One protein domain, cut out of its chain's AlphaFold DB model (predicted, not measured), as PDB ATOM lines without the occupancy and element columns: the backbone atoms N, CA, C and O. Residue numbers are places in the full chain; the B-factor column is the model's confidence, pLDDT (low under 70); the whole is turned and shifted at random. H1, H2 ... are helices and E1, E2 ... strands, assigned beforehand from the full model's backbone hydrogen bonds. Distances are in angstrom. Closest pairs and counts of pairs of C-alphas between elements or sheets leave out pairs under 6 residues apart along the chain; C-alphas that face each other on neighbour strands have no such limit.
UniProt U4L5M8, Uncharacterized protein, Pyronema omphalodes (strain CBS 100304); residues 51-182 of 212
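AT A GLANCE: This is residues 51 to 182 of the 212 residues of an uncharacterized protein of Pyronema omphalodes (strain CBS 100304) (UniProt U4L5M8). The body is built round one long sheet of seven strands, E5 E3 E4 E1 E2 E7 E6, strongly twisted and curled like part of a barrel, with 50 of the 132 printed residues in its strands. At one end of it E3, E4 and E5 reach toward H1, which lies across the end of E3 where E5 begins; E2, E7 and E6 make the other end. The printed part has 132 residues, with two named helices and seven named strands in the chain order E1 E2 E3 E4 H1 E5 H2 E6 E7. The sheet is mixed, in the order E5 E3 E4 E1 E2 E7 E6, and the class is mixed, helices and strands. The whole is compact, with a radius of gyration of the C-alphas of 15.8 A and spans of 42 by 36 by 30 A.

HOW THE PARTS SIT: Begin with E3, residues 85 to 94, and E4, residues 100 to 108: they form an antiparallel hairpin, with N 88 and O 106 3.0 A apart. E4 bends by 72 degrees at residue 103. Beside E3 look for the edge strand E5, residues 140 to 144, antiparallel to it, with N 142 and O 92 2.9 A apart. Beside E4 find E1, residues 61 to 66, parallel to it at 49 degrees, with N 105 and O 63 3.0 A apart. E1 forms a hairpin with E2, residues 69 to 74; N 64 and O 71 are 2.9 A apart. Next comes E7, residues 164 to 170, antiparallel to E2, with N 70 and O 165 2.8 A apart. E7 forms a hairpin with the edge strand E6, residues 155 to 161; N 159 and O 166 are 2.8 A apart. H1, residues 121 to 132, only grazes the sheet with residues 124 to 131; its closest C-alphas to E3 are those of Tyr 128 and Ile 94, 7.2 A. E4, H1 and E5 form a split strand-helix-strand unit, two strands running the same way with E3 between them, and its crossover is left-handed. H2, residues 147 to 150, is not on the sheet. Every O i to N i+4 pair in H1 is within hydrogen-bond range; H2 is too short for one.

IN THESE COORDINATES: Find C-alpha 61 at (52.163, -9.426, 58.066), where E1 begins. E3, the longest strand, runs 26.7 A from C-alpha 85 to C-alpha 94 at (33.036, -8.896, 63.266). E4 spans 20.5 A, E6 19.5 A, E7 18.4 A and H1 16.2 A. E7 ends at C-alpha 170, (50.838, 8.790, 81.346).

THE WHOLE: The two C-alphas farthest apart, those of Ser 78 and Ala 173, are 44.9 A apart. The printed part has no cut. The link E4 to H1, 12 residues, is long. Residues 171 to 182 hold no named element. The mean pLDDT of the printed part is 83.1; residues 76 to 81, 83, 146 to 155 and 171 to 176 are under 70.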
ATOM      1  N   LEU A  51      37.807  -0.035  66.336       90.12
ATOM      2  CA  LEU A  51      38.599  -0.589  65.243       90.12
ATOM      3  C   LEU A  51      39.403   0.525  64.568       90.12
ATOM      4  O   LEU A  51      38.854   1.405  63.893       90.12
ATOM      5  N   HIS A  52      40.720   0.470  64.720       87.00
ATOM      6  CA  HIS A  52      41.641   1.420  64.118       87.00
ATOM      7  C   HIS A  52      42.854   0.703  63.525       87.00
ATOM      8  O   HIS A  52      43.051  -0.495  63.687       87.00
ATOM      9  N   ARG A  53      43.622   1.436  62.718       84.75
ATOM     10  CA  ARG A  53      44.899   0.973  62.171       84.75
ATOM     11  C   ARG A  53      45.994   1.855  62.726       84.75
ATOM     12  O   ARG A  53      45.941   3.071  62.528       84.75
ATOM     13  N   HIS A  54      47.007   1.235  63.308       85.81
ATOM     14  CA  HIS A  54      48.249   1.910  63.671       85.81
ATOM     15  C   HIS A  54      49.009   2.284  62.389       85.81
ATOM     16  O   HIS A  54      49.320   3.450  62.145       85.81
ATOM     17  N   PHE A  55      49.210   1.312  61.495       89.25
ATOM     18  CA  PHE A  55      49.895   1.474  60.207       89.25
ATOM     19  C   PHE A  55      49.395   0.454  59.169       89.25
ATOM     20  O   PHE A  55      48.502  -0.346  59.441       89.25
ATOM     21  N   LEU A  56      49.916   0.533  57.940       91.19
ATOM     22  CA  LEU A  56      49.611  -0.426  56.875       91.19
ATOM     23  C   LEU A  56      50.430  -1.707  57.063       91.19
ATOM     24  O   LEU A  56      51.646  -1.626  57.242       91.19
ATOM     25  N   LEU A  57      49.755  -2.852  56.982       90.50
ATOM     26  CA  LEU A  57      50.356  -4.185  56.958       90.50
ATOM     27  C   LEU A  57      50.394  -4.712  55.522       90.50
ATOM     28  O   LEU A  57      49.488  -4.429  54.729       90.50
ATOM     29  N   ASN A  58      51.426  -5.484  55.213       92.12
ATOM     30  CA  ASN A  58      51.492  -6.330  54.031       92.12
ATOM     31  C   ASN A  58      50.589  -7.560  54.216       92.12
ATOM     32  O   ASN A  58      50.096  -7.837  55.309       92.12
ATOM     33  N   GLN A  59      50.351  -8.298  53.133       88.50
ATOM     34  CA  GLN A  59      49.437  -9.447  53.137       88.50
ATOM     35  C   GLN A  59      49.931 -10.613  54.010       88.50
ATOM     36  O   GLN A  59      49.125 -11.395  54.508       88.50
ATOM     37  N   ASP A  60      51.242 -10.720  54.194       89.50
ATOM     38  CA  ASP A  60      51.952 -11.721  54.988       89.50
ATOM     39  C   ASP A  60      52.321 -11.220  56.394       89.50
ATOM     40  O   ASP A  60      53.017 -11.907  57.141       89.50
ATOM     41  N   GLU A  61      51.864 -10.023  56.772       91.88
ATOM     42  CA  GLU A  61      52.163  -9.426  58.066       91.88
ATOM     43  C   GLU A  61      50.972  -9.476  59.020       91.88
ATOM     44  O   GLU A  61      49.821  -9.229  58.655       91.88
ATOM     45  N   LYS A  62      51.277  -9.707  60.296       92.12
ATOM     46  CA  LYS A  62      50.350  -9.504  61.411       92.12
ATOM     47  C   LYS A  62      50.879  -8.398  62.311       92.12
ATOM     48  O   LYS A  62      52.089  -8.250  62.473       92.12
ATOM     49  N   LEU A  63      49.970  -7.625  62.900       93.56
ATOM     50  CA  LEU A  63      50.327  -6.705  63.971       93.56
ATOM     51  C   LEU A  63      50.450  -7.490  65.273       93.56
ATOM     52  O   LEU A  63      49.451  -8.031  65.748       93.56
ATOM     53  N   ILE A  64      51.658  -7.546  65.821       92.75
ATOM     54  CA  ILE A  64      51.968  -8.336  67.010       92.75
ATOM     55  C   ILE A  64      52.445  -7.419  68.125       92.75
ATOM     56  O   ILE A  64      53.419  -6.687  67.952       92.75
ATOM     57  N   GLU A  65      51.741  -7.484  69.248       90.44
ATOM     58  CA  GLU A  65      52.046  -6.824  70.511       90.44
ATOM     59  C   GLU A  65      52.940  -7.717  71.383       90.44
ATOM     60  O   GLU A  65      52.653  -8.900  71.584       90.44
ATOM     61  N   TYR A  66      54.023  -7.141  71.902       86.12
ATOM     62  CA  TYR A  66      54.895  -7.752  72.901       86.12
ATOM     63  C   TYR A  66      55.566  -6.665  73.753       86.12
ATOM     64  O   TYR A  66      56.109  -5.699  73.219       86.12
ATOM     65  N   PRO A  67      55.601  -6.858  75.076       79.31
ATOM     66  CA  PRO A  67      54.779  -6.104  76.032       79.31
ATOM     67  C   PRO A  67      54.658  -4.603  75.706       79.31
ATOM     68  O   PRO A  67      55.610  -3.834  75.851       79.31
ATOM     69  N   GLY A  68      53.467  -4.176  75.277       81.06
ATOM     70  CA  GLY A  68      53.157  -2.763  75.023       81.06
ATOM     71  C   GLY A  68      53.783  -2.176  73.753       81.06
ATOM     72  O   GLY A  68      53.551  -1.008  73.444       81.06
ATOM     73  N   VAL A  69      54.546  -2.961  72.988       89.25
ATOM     74  CA  VAL A  69      55.086  -2.566  71.685       89.25
ATOM     75  C   VAL A  69      54.470  -3.434  70.595       89.25
ATOM     76  O   VAL A  69      54.658  -4.647  70.573       89.25
ATOM     77  N   SER A  70      53.775  -2.804  69.652       92.62
ATOM     78  CA  SER A  70      53.160  -3.471  68.507       92.62
ATOM     79  C   SER A  70      53.956  -3.217  67.231       92.62
ATOM     80  O   SER A  70      54.163  -2.070  66.818       92.62
ATOM     81  N   THR A  71      54.390  -4.289  66.572       94.50
ATOM     82  CA  THR A  71      55.193  -4.246  65.336       94.50
ATOM     83  C   THR A  71      54.643  -5.211  64.283       94.50
ATOM     84  O   THR A  71      53.970  -6.181  64.634       94.50
ATOM     85  N   PRO A  72      54.863  -4.952  62.979       94.75
ATOM     86  CA  PRO A  72      54.490  -5.890  61.930       94.75
ATOM     87  C   PRO A  72      55.471  -7.057  61.927       94.75
ATOM     88  O   PRO A  72      56.678  -6.846  61.808       94.75
ATOM     89  N   TRP A  73      54.969  -8.276  62.055       92.50
ATOM     90  CA  TRP A  73      55.776  -9.484  61.910       92.50
ATOM     91  C   TRP A  73      55.331 -10.210  60.654       92.50
ATOM     92  O   TRP A  73      54.132 -10.401  60.455       92.50
ATOM     93  N   THR A  74      56.284 -10.641  59.832       90.62
ATOM     94  CA  THR A  74      56.004 -11.559  58.727       90.62
ATOM     95  C   THR A  74      55.705 -12.934  59.309       90.62
ATOM     96  O   THR A  74      56.584 -13.593  59.866       90.62
ATOM     97  N   VAL A  75      54.451 -13.358  59.204       82.81
ATOM     98  CA  VAL A  75      53.967 -14.634  59.731       82.81
ATOM     99  C   VAL A  75      53.516 -15.452  58.532       82.81
ATOM    100  O   VAL A  75      52.636 -15.026  57.787       82.81
ATOM    101  N   GLY A  76      54.101 -16.635  58.330       69.25
ATOM    102  CA  GLY A  76      53.599 -17.557  57.310       69.25
ATOM    103  C   GLY A  76      52.098 -17.810  57.503       69.25
ATOM    104  O   GLY A  76      51.618 -17.836  58.639       69.25
ATOM    105  N   ILE A  77      51.365 -18.006  56.401       61.94
ATOM    106  CA  ILE A  77      49.887 -18.046  56.350       61.94
ATOM    107  C   ILE A  77      49.269 -19.005  57.394       61.94
ATOM    108  O   ILE A  77      48.155 -18.771  57.855       61.94
ATOM    109  N   SER A  78      49.998 -20.042  57.818       60.81
ATOM    110  CA  SER A  78      49.525 -21.101  58.717       60.81
ATOM    111  C   SER A  78      50.303 -21.273  60.032       60.81
ATOM    112  O   SER A  78      49.940 -22.148  60.816       60.81
ATOM    113  N   SER A  79      51.345 -20.481  60.322       62.78
ATOM    114  CA  SER A  79      52.152 -20.704  61.537       62.78
ATOM    115  C   SER A  79      51.697 -19.820  62.697       62.78
ATOM    116  O   SER A  79      51.950 -18.618  62.706       62.78
ATOM    117  N   SER A  80      51.040 -20.408  63.700       66.44
ATOM    118  CA  SER A  80      50.793 -19.763  65.003       66.44
ATOM    119  C   SER A  80      51.981 -19.901  65.964       66.44
ATOM    120  O   SER A  80      52.065 -19.169  66.948       66.44
ATOM    121  N   SER A  81      52.913 -20.810  65.667       67.38
ATOM    122  CA  SER A  81      54.156 -21.006  66.413       67.38
ATOM    123  C   SER A  81      55.278 -20.203  65.761       67.38
ATOM    124  O   SER A  81      55.602 -20.418  64.592       67.38
ATOM    125  N   ILE A  82      55.887 -19.286  66.509       71.81
ATOM    126  CA  ILE A  82      57.070 -18.529  66.080       71.81
ATOM    127  C   ILE A  82      58.116 -18.637  67.177       71.81
ATOM    128  O   ILE A  82      57.790 -18.413  68.334       71.81
ATOM    129  N   VAL A  83      59.342 -19.005  66.782       68.88
ATOM    130  CA  VAL A  83      60.593 -19.018  67.568       68.88
ATOM    131  C   VAL A  83      60.362 -19.047  69.079       68.88
ATOM    132  O   VAL A  83      60.469 -18.038  69.768       68.88
ATOM    133  N   GLY A  84      60.026 -20.235  69.580       78.50
ATOM    134  CA  GLY A  84      59.910 -20.462  71.012       78.50
ATOM    135  C   GLY A  84      58.746 -19.734  71.672       78.50
ATOM    136  O   GLY A  84      58.872 -19.445  72.841       78.50
ATOM    137  N   GLY A  85      57.648 -19.441  70.978       86.94
ATOM    138  CA  GLY A  85      56.422 -18.880  71.548       86.94
ATOM    139  C   GLY A  85      55.221 -19.063  70.618       86.94
ATOM    140  O   GLY A  85      55.283 -19.790  69.618       86.94
ATOM    141  N   ARG A  86      54.104 -18.414  70.951       88.62
ATOM    142  CA  ARG A  86      52.846 -18.492  70.196       88.62
ATOM    143  C   ARG A  86      52.276 -17.116  69.915       88.62
ATOM    144  O   ARG A  86      52.410 -16.201  70.717       88.62
ATOM    145  N   ILE A  87      51.614 -16.984  68.776       89.81
ATOM    146  CA  ILE A  87      50.857 -15.788  68.417       89.81
ATOM    147  C   ILE A  87      49.384 -16.079  68.655       89.81
ATOM    148  O   ILE A  87      48.820 -16.953  67.994       89.81
ATOM    149  N   THR A  88      48.761 -15.321  69.550       89.56
ATOM    150  CA  THR A  88      47.337 -15.448  69.866       89.56
ATOM    151  C   THR A  88      46.585 -14.181  69.455       89.56
ATOM    152  O   THR A  88      47.130 -13.077  69.535       89.56
ATOM    153  N   PRO A  89      45.347 -14.292  68.949       92.19
ATOM    154  CA  PRO A  89      44.499 -13.126  68.722       92.19
ATOM    155  C   PRO A  89      44.236 -12.350  70.021       92.19
ATOM    156  O   PRO A  89      44.011 -12.948  71.069       92.19
ATOM    157  N   ARG A  90      44.233 -11.017  69.938       90.25
ATOM    158  CA  ARG A  90      43.918 -10.115  71.060       90.25
ATOM    159  C   ARG A  90      42.718  -9.219  70.777       90.25
ATOM    160  O   ARG A  90      41.958  -8.902  71.690       90.25
ATOM    161  N   CYS A  91      42.560  -8.799  69.525       92.88
ATOM    162  CA  CYS A  91      41.472  -7.935  69.084       92.88
ATOM    163  C   CYS A  91      40.775  -8.561  67.879       92.88
ATOM    164  O   CYS A  91      41.431  -9.141  67.010       92.88
ATOM    165  N   TRP A  92      39.456  -8.396  67.800       95.94
ATOM    166  CA  TRP A  92      38.634  -8.930  66.722       95.94
ATOM    167  C   TRP A  92      37.672  -7.884  66.186       95.94
ATOM    168  O   TRP A  92      37.006  -7.162  66.929       95.94
ATOM    169  N   SER A  93      37.541  -7.877  64.868       95.12
ATOM    170  CA  SER A  93      36.392  -7.297  64.179       95.12
ATOM    171  C   SER A  93      35.349  -8.379  63.908       95.12
ATOM    172  O   SER A  93      35.662  -9.567  63.949       95.12
ATOM    173  N   ILE A  94      34.117  -7.971  63.617       95.12
ATOM    174  CA  ILE A  94      33.036  -8.896  63.266       95.12
ATOM    175  C   ILE A  94      32.615  -8.610  61.829       95.12
ATOM    176  O   ILE A  94      32.290  -7.468  61.482       95.12
ATOM    177  N   SER A  95      32.659  -9.626  60.975       93.06
ATOM    178  CA  SER A  95      32.219  -9.523  59.584       93.06
ATOM    179  C   SER A  95      30.694  -9.589  59.457       93.06
ATOM    180  O   SER A  95      29.964  -9.800  60.421       93.06
ATOM    181  N   SER A  96      30.175  -9.333  58.253       91.00
ATOM    182  CA  SER A  96      28.727  -9.301  57.993       91.00
ATOM    183  C   SER A  96      28.025 -10.648  58.154       91.00
ATOM    184  O   SER A  96      26.828 -10.687  58.408       91.00
ATOM    185  N   ASP A  97      28.773 -11.735  58.013       93.19
ATOM    186  CA  ASP A  97      28.390 -13.121  58.300       93.19
ATOM    187  C   ASP A  97      28.639 -13.509  59.772       93.19
ATOM    188  O   ASP A  97      28.632 -14.689  60.113       93.19
ATOM    189  N   LYS A  98      28.861 -12.512  60.639       93.12
ATOM    190  CA  LYS A  98      29.065 -12.647  62.087       93.12
ATOM    191  C   LYS A  98      30.297 -13.457  62.495       93.12
ATOM    192  O   LYS A  98      30.420 -13.842  63.651       93.12
ATOM    193  N   GLN A  99      31.242 -13.667  61.585       94.81
ATOM    194  CA  GLN A  99      32.500 -14.324  61.921       94.81
ATOM    195  C   GLN A  99      33.454 -13.347  62.615       94.81
ATOM    196  O   GLN A  99      33.594 -12.185  62.217       94.81
ATOM    197  N   LEU A 100      34.139 -13.824  63.654       94.81
ATOM    198  CA  LEU A 100      35.205 -13.069  64.299       94.81
ATOM    199  C   LEU A 100      36.463 -13.104  63.437       94.81
ATOM    200  O   LEU A 100      36.968 -14.163  63.078       94.81
ATOM    201  N   GLN A 101      36.986 -11.924  63.132       93.94
ATOM    202  CA  GLN A 101      38.178 -11.741  62.319       93.94
ATOM    203  C   GLN A 101      39.252 -11.066  63.174       93.94
ATOM    204  O   GLN A 101      39.107  -9.871  63.473       93.94
ATOM    205  N   PRO A 102      40.309 -11.797  63.579       93.62
ATOM    206  CA  PRO A 102      41.431 -11.231  64.316       93.62
ATOM    207  C   PRO A 102      42.049 -10.041  63.582       93.62
ATOM    208  O   PRO A 102      42.353 -10.120  62.391       93.62
ATOM    209  N   THR A 103      42.249  -8.936  64.293       93.06
ATOM    210  CA  THR A 103      42.853  -7.711  63.747       93.06
ATOM    211  C   THR A 103      44.196  -7.384  64.379       93.06
ATOM    212  O   THR A 103      45.045  -6.785  63.721       93.06
ATOM    213  N   GLU A 104      44.398  -7.789  65.630       92.44
ATOM    214  CA  GLU A 104      45.631  -7.583  66.386       92.44
ATOM    215  C   GLU A 104      45.933  -8.840  67.190       92.44
ATOM    216  O   GLU A 104      45.017  -9.557  67.614       92.44
ATOM    217  N   PHE A 105      47.217  -9.109  67.387       92.25
ATOM    218  CA  PHE A 105      47.704 -10.324  68.018       92.25
ATOM    219  C   PHE A 105      48.697  -9.985  69.124       92.25
ATOM    220  O   PHE A 105      49.339  -8.938  69.089       92.25
ATOM    221  N   ARG A 106      48.865 -10.905  70.069       89.94
ATOM    222  CA  ARG A 106      49.904 -10.864  71.094       89.94
ATOM    223  C   ARG A 106      50.880 -12.014  70.879       89.94
ATOM    224  O   ARG A 106      50.478 -13.102  70.468       89.94
ATOM    225  N   PHE A 107      52.156 -11.772  71.153       90.62
ATOM    226  CA  PHE A 107      53.136 -12.841  71.295       90.62
ATOM    227  C   PHE A 107      53.168 -13.324  72.748       90.62
ATOM    228  O   PHE A 107      53.345 -12.527  73.667       90.62
ATOM    229  N   VAL A 108      52.993 -14.627  72.942       88.00
ATOM    230  CA  VAL A 108      53.000 -15.297  74.243       88.00
ATOM    231  C   VAL A 108      54.228 -16.197  74.317       88.00
ATOM    232  O   VAL A 108      54.429 -17.062  73.455       88.00
ATOM    233  N   ILE A 109      55.059 -15.982  75.337       87.88
ATOM    234  CA  ILE A 109      56.249 -16.799  75.593       87.88
ATOM    235  C   ILE A 109      55.870 -18.112  76.303       87.88
ATOM    236  O   ILE A 109      54.806 -18.207  76.913       87.88
ATOM    237  N   PRO A 110      56.701 -19.165  76.237       84.69
ATOM    238  CA  PRO A 110      56.422 -20.427  76.901       84.69
ATOM    239  C   PRO A 110      56.453 -20.222  78.411       84.69
ATOM    240  O   PRO A 110      57.414 -19.669  78.938       84.69
ATOM    241  N   GLY A 111      55.420 -20.712  79.089       78.81
ATOM    242  CA  GLY A 111      55.257 -20.542  80.532       78.81
ATOM    243  C   GLY A 111      54.328 -19.393  80.922       78.81
ATOM    244  O   GLY A 111      53.900 -19.375  82.070       78.81
ATOM    245  N   ASP A 112      53.961 -18.509  79.989       79.50
ATOM    246  CA  ASP A 112      52.868 -17.557  80.199       79.50
ATOM    247  C   ASP A 112      51.508 -18.238  79.998       79.50
ATOM    248  O   ASP A 112      51.355 -19.144  79.168       79.50
ATOM    249  N   ASP A 113      50.501 -17.757  80.730       70.50
ATOM    250  CA  ASP A 113      49.129 -18.237  80.606       70.50
ATOM    251  C   ASP A 113      48.575 -17.941  79.207       70.50
ATOM    252  O   ASP A 113      48.375 -16.792  78.799       70.50
ATOM    253  N   LEU A 114      48.292 -19.011  78.464       75.06
ATOM    254  CA  LEU A 114      47.544 -18.939  77.217       75.06
ATOM    255  C   LEU A 114      46.061 -18.829  77.555       75.06
ATOM    256  O   LEU A 114      45.415 -19.818  77.896       75.06
ATOM    257  N   PHE A 115      45.526 -17.618  77.443       75.12
ATOM    258  CA  PHE A 115      44.091 -17.392  77.520       75.12
ATOM    259  C   PHE A 115      43.513 -17.209  76.116       75.12
ATOM    260  O   PHE A 115      43.828 -16.239  75.425       75.12
ATOM    261  N   GLU A 116      42.659 -18.145  75.708       80.69
ATOM    262  CA  GLU A 116      41.851 -18.051  74.494       80.69
ATOM    263  C   GLU A 116      40.374 -17.988  74.910       80.69
ATOM    264  O   GLU A 116      39.867 -18.943  75.503       80.69
ATOM    265  N   PRO A 117      39.682 -16.863  74.671       81.38
ATOM    266  CA  PRO A 117      38.294 -16.714  75.060       81.38
ATOM    267  C   PRO A 117      37.424 -17.585  74.163       81.38
ATOM    268  O   PRO A 117      37.529 -17.539  72.937       81.38
ATOM    269  N   ASP A 118      36.532 -18.342  74.791       88.50
ATOM    270  CA  ASP A 118      35.422 -18.967  74.089       88.50
ATOM    271  C   ASP A 118      34.358 -17.902  73.796       88.50
ATOM    272  O   ASP A 118      33.997 -17.112  74.674       88.50
ATOM    273  N   PHE A 119      33.877 -17.857  72.557       91.38
ATOM    274  CA  PHE A 119      32.888 -16.885  72.104       91.38
ATOM    275  C   PHE A 119      31.574 -17.609  71.802       91.38
ATOM    276  O   PHE A 119      31.420 -18.135  70.697       91.38
ATOM    277  N   PRO A 120      30.599 -17.603  72.732       94.50
ATOM    278  CA  PRO A 120      29.287 -18.174  72.468       94.50
ATOM    279  C   PRO A 120      28.659 -17.535  71.227       94.50
ATOM    280  O   PRO A 120      28.660 -16.309  71.094       94.50
ATOM    281  N   GLU A 121      28.088 -18.344  70.336       94.69
ATOM    282  CA  GLU A 121      27.453 -17.847  69.107       94.69
ATOM    283  C   GLU A 121      26.362 -16.810  69.426       94.69
ATOM    284  O   GLU A 121      26.357 -15.713  68.868       94.69
ATOM    285  N   ASP A 122      25.541 -17.090  70.442       95.62
ATOM    286  CA  ASP A 122      24.499 -16.184  70.939       95.62
ATOM    287  C   ASP A 122      25.055 -14.837  71.442       95.62
ATOM    288  O   ASP A 122      24.424 -13.787  71.280       95.62
ATOM    289  N   PHE A 123      26.262 -14.833  72.025       94.56
ATOM    290  CA  PHE A 123      26.929 -13.595  72.439       94.56
ATOM    291  C   PHE A 123      27.304 -12.749  71.223       94.56
ATOM    292  O   PHE A 123      27.048 -11.541  71.214       94.56
ATOM    293  N   ILE A 124      27.888 -13.371  70.196       96.12
ATOM    294  CA  ILE A 124      28.274 -12.685  68.959       96.12
ATOM    295  C   ILE A 124      27.043 -12.151  68.234       96.12
ATOM    296  O   ILE A 124      27.055 -11.003  67.784       96.12
ATOM    297  N   ASP A 125      25.963 -12.919  68.203       95.62
ATOM    298  CA  ASP A 125      24.680 -12.523  67.633       95.62
ATOM    299  C   ASP A 125      24.086 -11.291  68.319       95.62
ATOM    300  O   ASP A 125      23.780 -10.285  67.659       95.62
ATOM    301  N   ASP A 126      23.971 -11.327  69.647       94.56
ATOM    302  CA  ASP A 126      23.439 -10.218  70.435       94.56
ATOM    303  C   ASP A 126      24.317  -8.967  70.305       94.56
ATOM    304  O   ASP A 126      23.814  -7.850  70.104       94.56
ATOM    305  N   PHE A 127      25.636  -9.145  70.393       93.19
ATOM    306  CA  PHE A 127      26.612  -8.066  70.311       93.19
ATOM    307  C   PHE A 127      26.625  -7.422  68.923       93.19
ATOM    308  O   PHE A 127      26.481  -6.201  68.799       93.19
ATOM    309  N   TYR A 128      26.727  -8.221  67.861       94.62
ATOM    310  CA  TYR A 128      26.716  -7.728  66.490       94.62
ATOM    311  C   TYR A 128      25.378  -7.070  66.140       94.62
ATOM    312  O   TYR A 128      25.353  -5.972  65.575       94.62
ATOM    313  N   GLY A 129      24.258  -7.665  66.560       93.44
ATOM    314  CA  GLY A 129      22.929  -7.076  66.410       93.44
ATOM    315  C   GLY A 129      22.810  -5.719  67.109       93.44
ATOM    316  O   GLY A 129      22.227  -4.779  66.558       93.44
ATOM    317  N   PHE A 130      23.398  -5.568  68.300       90.88
ATOM    318  CA  PHE A 130      23.474  -4.280  68.990       90.88
ATOM    319  C   PHE A 130      24.285  -3.248  68.195       90.88
ATOM    320  O   PHE A 130      23.821  -2.114  68.027       90.88
ATOM    321  N   LEU A 131      25.463  -3.631  67.689       90.38
ATOM    322  CA  LEU A 131      26.321  -2.746  66.902       90.38
ATOM    323  C   LEU A 131      25.645  -2.308  65.597       90.38
ATOM    324  O   LEU A 131      25.668  -1.121  65.261       90.38
ATOM    325  N   LEU A 132      25.004  -3.236  64.882       92.06
ATOM    326  CA  LEU A 132      24.298  -2.966  63.630       92.06
ATOM    327  C   LEU A 132      23.180  -1.941  63.806       92.06
ATOM    328  O   LEU A 132      23.153  -0.942  63.089       92.06
ATOM    329  N   ARG A 133      22.308  -2.124  64.809       90.38
ATOM    330  CA  ARG A 133      21.187  -1.204  65.093       90.38
ATOM    331  C   ARG A 133      21.631   0.230  65.401       90.38
ATOM    332  O   ARG A 133      20.803   1.135  65.412       90.38
ATOM    333  N   ARG A 134      22.915   0.441  65.697       85.00
ATOM    334  CA  ARG A 134      23.504   1.742  66.055       85.00
ATOM    335  C   ARG A 134      24.471   2.274  65.002       85.00
ATOM    336  O   ARG A 134      25.061   3.327  65.218       85.00
ATOM    337  N   GLY A 135      24.656   1.562  63.889       87.06
ATOM    338  CA  GLY A 135      25.636   1.931  62.866       87.06
ATOM    339  C   GLY A 135      27.090   1.823  63.342       87.06
ATOM    340  O   GLY A 135      27.962   2.495  62.800       87.06
ATOM    341  N   LEU A 136      27.359   0.995  64.357       88.69
ATOM    342  CA  LEU A 136      28.678   0.833  64.982       88.69
ATOM    343  C   LEU A 136      29.418  -0.429  64.523       88.69
ATOM    344  O   LEU A 136      30.584  -0.596  64.859       88.69
ATOM    345  N   ALA A 137      28.775  -1.301  63.744       89.56
ATOM    346  CA  ALA A 137      29.332  -2.597  63.339       89.56
ATOM    347  C   ALA A 137      30.653  -2.498  62.554       89.56
ATOM    348  O   ALA A 137      31.474  -3.401  62.614       89.56
ATOM    349  N   ALA A 138      30.880  -1.393  61.841       88.19
ATOM    350  CA  ALA A 138      32.141  -1.149  61.136       88.19
ATOM    351  C   ALA A 138      33.200  -0.434  61.996       88.19
ATOM    352  O   ALA A 138      34.314  -0.216  61.522       88.19
ATOM    353  N   LEU A 139      32.832   0.006  63.203       89.25
ATOM    354  CA  LEU A 139      33.640   0.885  64.049       89.25
ATOM    355  C   LEU A 139      34.117   0.208  65.325       89.25
ATOM    356  O   LEU A 139      35.156   0.597  65.840       89.25
ATOM    357  N   MET A 140      33.366  -0.757  65.844       92.19
ATOM    358  CA  MET A 140      33.640  -1.393  67.127       92.19
ATOM    359  C   MET A 140      33.966  -2.869  66.943       92.19
ATOM    360  O   MET A 140      33.416  -3.536  66.066       92.19
ATOM    361  N   GLY A 141      34.848  -3.362  67.800       93.50
ATOM    362  CA  GLY A 141      35.259  -4.751  67.885       93.50
ATOM    363  C   GLY A 141      35.337  -5.219  69.330       93.50
ATOM    364  O   GLY A 141      34.951  -4.505  70.261       93.50
ATOM    365  N   LEU A 142      35.861  -6.424  69.497       94.06
ATOM    366  CA  LEU A 142      36.152  -7.025  70.790       94.06
ATOM    367  C   LEU A 142      37.655  -6.980  71.039       94.06
ATOM    368  O   LEU A 142      38.448  -7.070  70.103       94.06
ATOM    369  N   THR A 143      38.046  -6.849  72.299       91.38
ATOM    370  CA  THR A 143      39.444  -6.946  72.716       91.38
ATOM    371  C   THR A 143      39.543  -7.690  74.037       91.38
ATOM    372  O   THR A 143      38.632  -7.597  74.868       91.38
ATOM    373  N   MET A 144      40.624  -8.444  74.216       87.75
ATOM    374  CA  MET A 144      40.926  -9.094  75.484       87.75
ATOM    375  C   MET A 144      41.634  -8.161  76.448       87.75
ATOM    376  O   MET A 144      42.529  -7.392  76.075       87.75
ATOM    377  N   PHE A 145      41.327  -8.374  77.719       74.81
ATOM    378  CA  PHE A 145      42.103  -7.849  78.822       74.81
ATOM    379  C   PHE A 145      42.531  -9.003  79.719       74.81
ATOM    380  O   PHE A 145      41.687  -9.789  80.145       74.81
ATOM    381  N   ASN A 146      43.828  -9.117  80.003       61.06
ATOM    382  CA  ASN A 146      44.283 -10.048  81.023       61.06
ATOM    383  C   ASN A 146      44.227  -9.364  82.395       61.06
ATOM    384  O   ASN A 146      44.590  -8.194  82.516       61.06
ATOM    385  N   ALA A 147      43.808 -10.079  83.439       49.22
ATOM    386  CA  ALA A 147      43.852  -9.578  84.815       49.22
ATOM    387  C   ALA A 147      45.287  -9.235  85.262       49.22
ATOM    388  O   ALA A 147      45.477  -8.420  86.157       49.22
ATOM    389  N   THR A 148      46.308  -9.806  84.617       48.62
ATOM    390  CA  THR A 148      47.719  -9.453  84.838       48.62
ATOM    391  C   THR A 148      48.172  -8.198  84.086       48.62
ATOM    392  O   THR A 148      49.097  -7.537  84.550       48.62
ATOM    393  N   ASP A 149      47.483  -7.789  83.009       53.09
ATOM    394  CA  ASP A 149      47.686  -6.472  82.369       53.09
ATOM    395  C   ASP A 149      47.175  -5.327  83.281       53.09
ATOM    396  O   ASP A 149      47.268  -4.149  82.941       53.09
ATOM    397  N   ALA A 150      46.603  -5.669  84.442       48.50
ATOM    398  CA  ALA A 150      45.879  -4.767  85.321       48.50
ATOM    399  C   ALA A 150      46.721  -4.132  86.449       48.50
ATOM    400  O   ALA A 150      46.182  -3.519  87.374       48.50
ATOM    401  N   ILE A 151      48.049  -4.296  86.430       43.25
ATOM    402  CA  ILE A 151      48.896  -3.980  87.592       43.25
ATOM    403  C   ILE A 151      49.917  -2.886  87.259       43.25
ATOM    404  O   ILE A 151      51.089  -3.160  87.028       43.25
ATOM    405  N   SER A 152      49.455  -1.629  87.257       43.88
ATOM    406  CA  SER A 152      50.249  -0.411  87.535       43.88
ATOM    407  C   SER A 152      49.383   0.830  87.272       43.88
ATOM    408  O   SER A 152      49.244   1.225  86.126       43.88
ATOM    409  N   GLY A 153      48.820   1.463  88.309       50.41
ATOM    410  CA  GLY A 153      47.728   2.463  88.264       50.41
ATOM    411  C   GLY A 153      47.901   3.789  87.488       50.41
ATOM    412  O   GLY A 153      47.274   4.778  87.857       50.41
ATOM    413  N   ASN A 154      48.703   3.843  86.424       58.09
ATOM    414  CA  ASN A 154      48.781   4.969  85.493       58.09
ATOM    415  C   ASN A 154      48.031   4.637  84.197       58.09
ATOM    416  O   ASN A 154      48.199   3.555  83.641       58.09
ATOM    417  N   ARG A 155      47.238   5.585  83.679       68.69
ATOM    418  CA  ARG A 155      46.582   5.432  82.370       68.69
ATOM    419  C   ARG A 155      47.613   5.206  81.282       68.69
ATOM    420  O   ARG A 155      48.671   5.824  81.308       68.69
ATOM    421  N   GLU A 156      47.255   4.433  80.271       76.19
ATOM    422  CA  GLU A 156      48.118   4.230  79.123       76.19
ATOM    423  C   GLU A 156      47.643   4.992  77.892       76.19
ATOM    424  O   GLU A 156      46.456   5.212  77.642       76.19
ATOM    425  N   VAL A 157      48.621   5.423  77.108       79.38
ATOM    426  CA  VAL A 157      48.420   6.083  75.835       79.38
ATOM    427  C   VAL A 157      49.149   5.309  74.773       79.38
ATOM    428  O   VAL A 157      50.356   5.098  74.857       79.38
ATOM    429  N   GLU A 158      48.432   5.036  73.699       83.31
ATOM    430  CA  GLU A 158      49.058   4.521  72.507       83.31
ATOM    431  C   GLU A 158      49.558   5.639  71.574       83.31
ATOM    432  O   GLU A 158      48.879   6.643  71.279       83.31
ATOM    433  N   ARG A 159      50.782   5.457  71.073       86.12
ATOM    434  CA  ARG A 159      51.399   6.277  70.038       86.12
ATOM    435  C   ARG A 159      52.008   5.415  68.950       86.12
ATOM    436  O   ARG A 159      52.894   4.609  69.191       86.12
ATOM    437  N   THR A 160      51.616   5.699  67.715       87.88
ATOM    438  CA  THR A 160      52.240   5.091  66.543       87.88
ATOM    439  C   THR A 160      53.277   6.015  65.919       87.88
ATOM    440  O   THR A 160      52.965   7.131  65.489       87.88
ATOM    441  N   ILE A 161      54.510   5.526  65.809       88.19
ATOM    442  CA  ILE A 161      55.625   6.178  65.127       88.19
ATOM    443  C   ILE A 161      56.082   5.256  63.993       88.19
ATOM    444  O   ILE A 161      56.647   4.188  64.211       88.19
ATOM    445  N   ARG A 162      55.851   5.687  62.748       91.88
ATOM    446  CA  ARG A 162      56.127   4.890  61.538       91.88
ATOM    447  C   ARG A 162      55.370   3.551  61.579       91.88
ATOM    448  O   ARG A 162      54.149   3.564  61.487       91.88
ATOM    449  N   ARG A 163      56.088   2.428  61.674       94.12
ATOM    450  CA  ARG A 163      55.552   1.056  61.705       94.12
ATOM    451  C   ARG A 163      55.720   0.410  63.085       94.12
ATOM    452  O   ARG A 163      55.913  -0.793  63.186       94.12
ATOM    453  N   ILE A 164      55.724   1.228  64.133       91.94
ATOM    454  CA  ILE A 164      55.828   0.795  65.524       91.94
ATOM    455  C   ILE A 164      54.725   1.516  66.293       91.94
ATOM    456  O   ILE A 164      54.613   2.741  66.196       91.94
ATOM    457  N   SER A 165      53.904   0.770  67.024       90.69
ATOM    458  CA  SER A 165      52.980   1.316  68.016       90.69
ATOM    459  C   SER A 165      53.544   1.047  69.400       90.69
ATOM    460  O   SER A 165      54.033  -0.048  69.651       90.69
ATOM    461  N   VAL A 166      53.527   2.044  70.271       87.94
ATOM    462  CA  VAL A 166      53.976   1.913  71.655       87.94
ATOM    463  C   VAL A 166      52.884   2.397  72.586       87.94
ATOM    464  O   VAL A 166      52.286   3.452  72.361       87.94
ATOM    465  N   THR A 167      52.660   1.633  73.637       85.50
ATOM    466  CA  THR A 167      51.765   1.963  74.732       85.50
ATOM    467  C   THR A 167      52.614   2.473  75.887       85.50
ATOM    468  O   THR A 167      53.563   1.821  76.312       85.50
ATOM    469  N   ILE A 168      52.341   3.700  76.324       81.81
ATOM    470  CA  ILE A 168      53.163   4.434  77.286       81.81
ATOM    471  C   ILE A 168      52.274   4.858  78.458       81.81
ATOM    472  O   ILE A 168      51.223   5.463  78.213       81.81
ATOM    473  N   PRO A 169      52.681   4.622  79.716       78.69
ATOM    474  CA  PRO A 169      51.966   5.144  80.870       78.69
ATOM    475  C   PRO A 169      52.057   6.675  80.915       78.69
ATOM    476  O   PRO A 169      53.114   7.267  80.690       78.69
ATOM    477  N   VAL A 170      50.950   7.336  81.231       74.12
ATOM    478  CA  VAL A 170      50.838   8.790  81.346       74.12
ATOM    479  C   VAL A 170      50.173   9.185  82.660       74.12
ATOM    480  O   VAL A 170      49.264   8.520  83.157       74.12
ATOM    481  N   GLN A 171      50.594  10.328  83.199       68.62
ATOM    482  CA  GLN A 171      49.877  11.006  84.277       68.62
ATOM    483  C   GLN A 171      48.751  11.855  83.667       68.62
ATOM    484  O   GLN A 171      48.954  12.526  82.653       68.62
ATOM    485  N   GLU A 172      47.554  11.822  84.260       60.81
ATOM    486  CA  GLU A 172      46.312  12.321  83.638       60.81
ATOM    487  C   GLU A 172      46.336  13.792  83.183       60.81
ATOM    488  O   GLU A 172      45.581  14.168  82.286       60.81
ATOM    489  N   ALA A 173      47.183  14.630  83.779       54.12
ATOM    490  CA  ALA A 173      47.030  16.081  83.740       54.12
ATOM    491  C   ALA A 173      47.315  16.762  82.382       54.12
ATOM    492  O   ALA A 173      47.121  17.971  82.283       54.12
ATOM    493  N   GLN A 174      47.789  16.059  81.342       55.34
ATOM    494  CA  GLN A 174      48.327  16.732  80.141       55.34
ATOM    495  C   GLN A 174      47.990  16.095  78.784       55.34
ATOM    496  O   GLN A 174      48.619  16.435  77.780       55.34
ATOM    497  N   PHE A 175      47.016  15.183  78.698       62.38
ATOM    498  CA  PHE A 175      46.851  14.388  77.479       62.38
ATOM    499  C   PHE A 175      45.559  14.627  76.682       62.38
ATOM    500  O   PHE A 175      44.459  14.306  77.124       62.38
ATOM    501  N   GLU A 176      45.709  15.081  75.430       67.19
ATOM    502  CA  GLU A 176      44.647  15.035  74.417       67.19
ATOM    503  C   GLU A 176      44.666  13.691  73.663       67.19
ATOM    504  O   GLU A 176      45.442  13.474  72.722       67.19
ATOM    505  N   GLY A 177      43.781  12.785  74.080       71.06
ATOM    506  CA  GLY A 177      43.602  11.449  73.512       71.06
ATOM    507  C   GLY A 177      42.214  11.204  72.935       71.06
ATOM    508  O   GLY A 177      41.274  11.956  73.185       71.06
ATOM    509  N   VAL A 178      42.090  10.128  72.162       76.25
ATOM    510  CA  VAL A 178      40.798   9.521  71.830       76.25
ATOM    511  C   VAL A 178      40.746   8.200  72.576       76.25
ATOM    512  O   VAL A 178      41.692   7.422  72.498       76.25
ATOM    513  N   GLU A 179      39.664   7.971  73.311       78.19
ATOM    514  CA  GLU A 179      39.418   6.680  73.943       78.19
ATOM    515  C   GLU A 179      39.217   5.621  72.863       78.19
ATOM    516  O   GLU A 179      38.434   5.816  71.929       78.19
ATOM    517  N   ALA A 180      39.965   4.528  72.980       83.12
ATOM    518  CA  ALA A 180      39.961   3.463  71.993       83.12
ATOM    519  C   ALA A 180      39.507   2.125  72.571       83.12
ATOM    520  O   ALA A 180      39.156   1.263  71.780       83.12
ATOM    521  N   ALA A 181      39.474   1.943  73.893       83.94
ATOM    522  CA  ALA A 181      39.035   0.693  74.493       83.94
ATOM    523  C   ALA A 181      38.289   0.904  75.816       83.94
ATOM    524  O   ALA A 181      38.526   1.875  76.543       83.94
ATOM    525  N   TRP A 182      37.376  -0.017  76.118       83.12
ATOM    526  CA  TRP A 182      36.487   0.062  77.271       83.12
ATOM    527  C   TRP A 182      36.175  -1.318  77.850       83.12
ATOM    528  O   TRP A 182      36.021  -2.288  77.107       83.12
TER     529      TRP A 182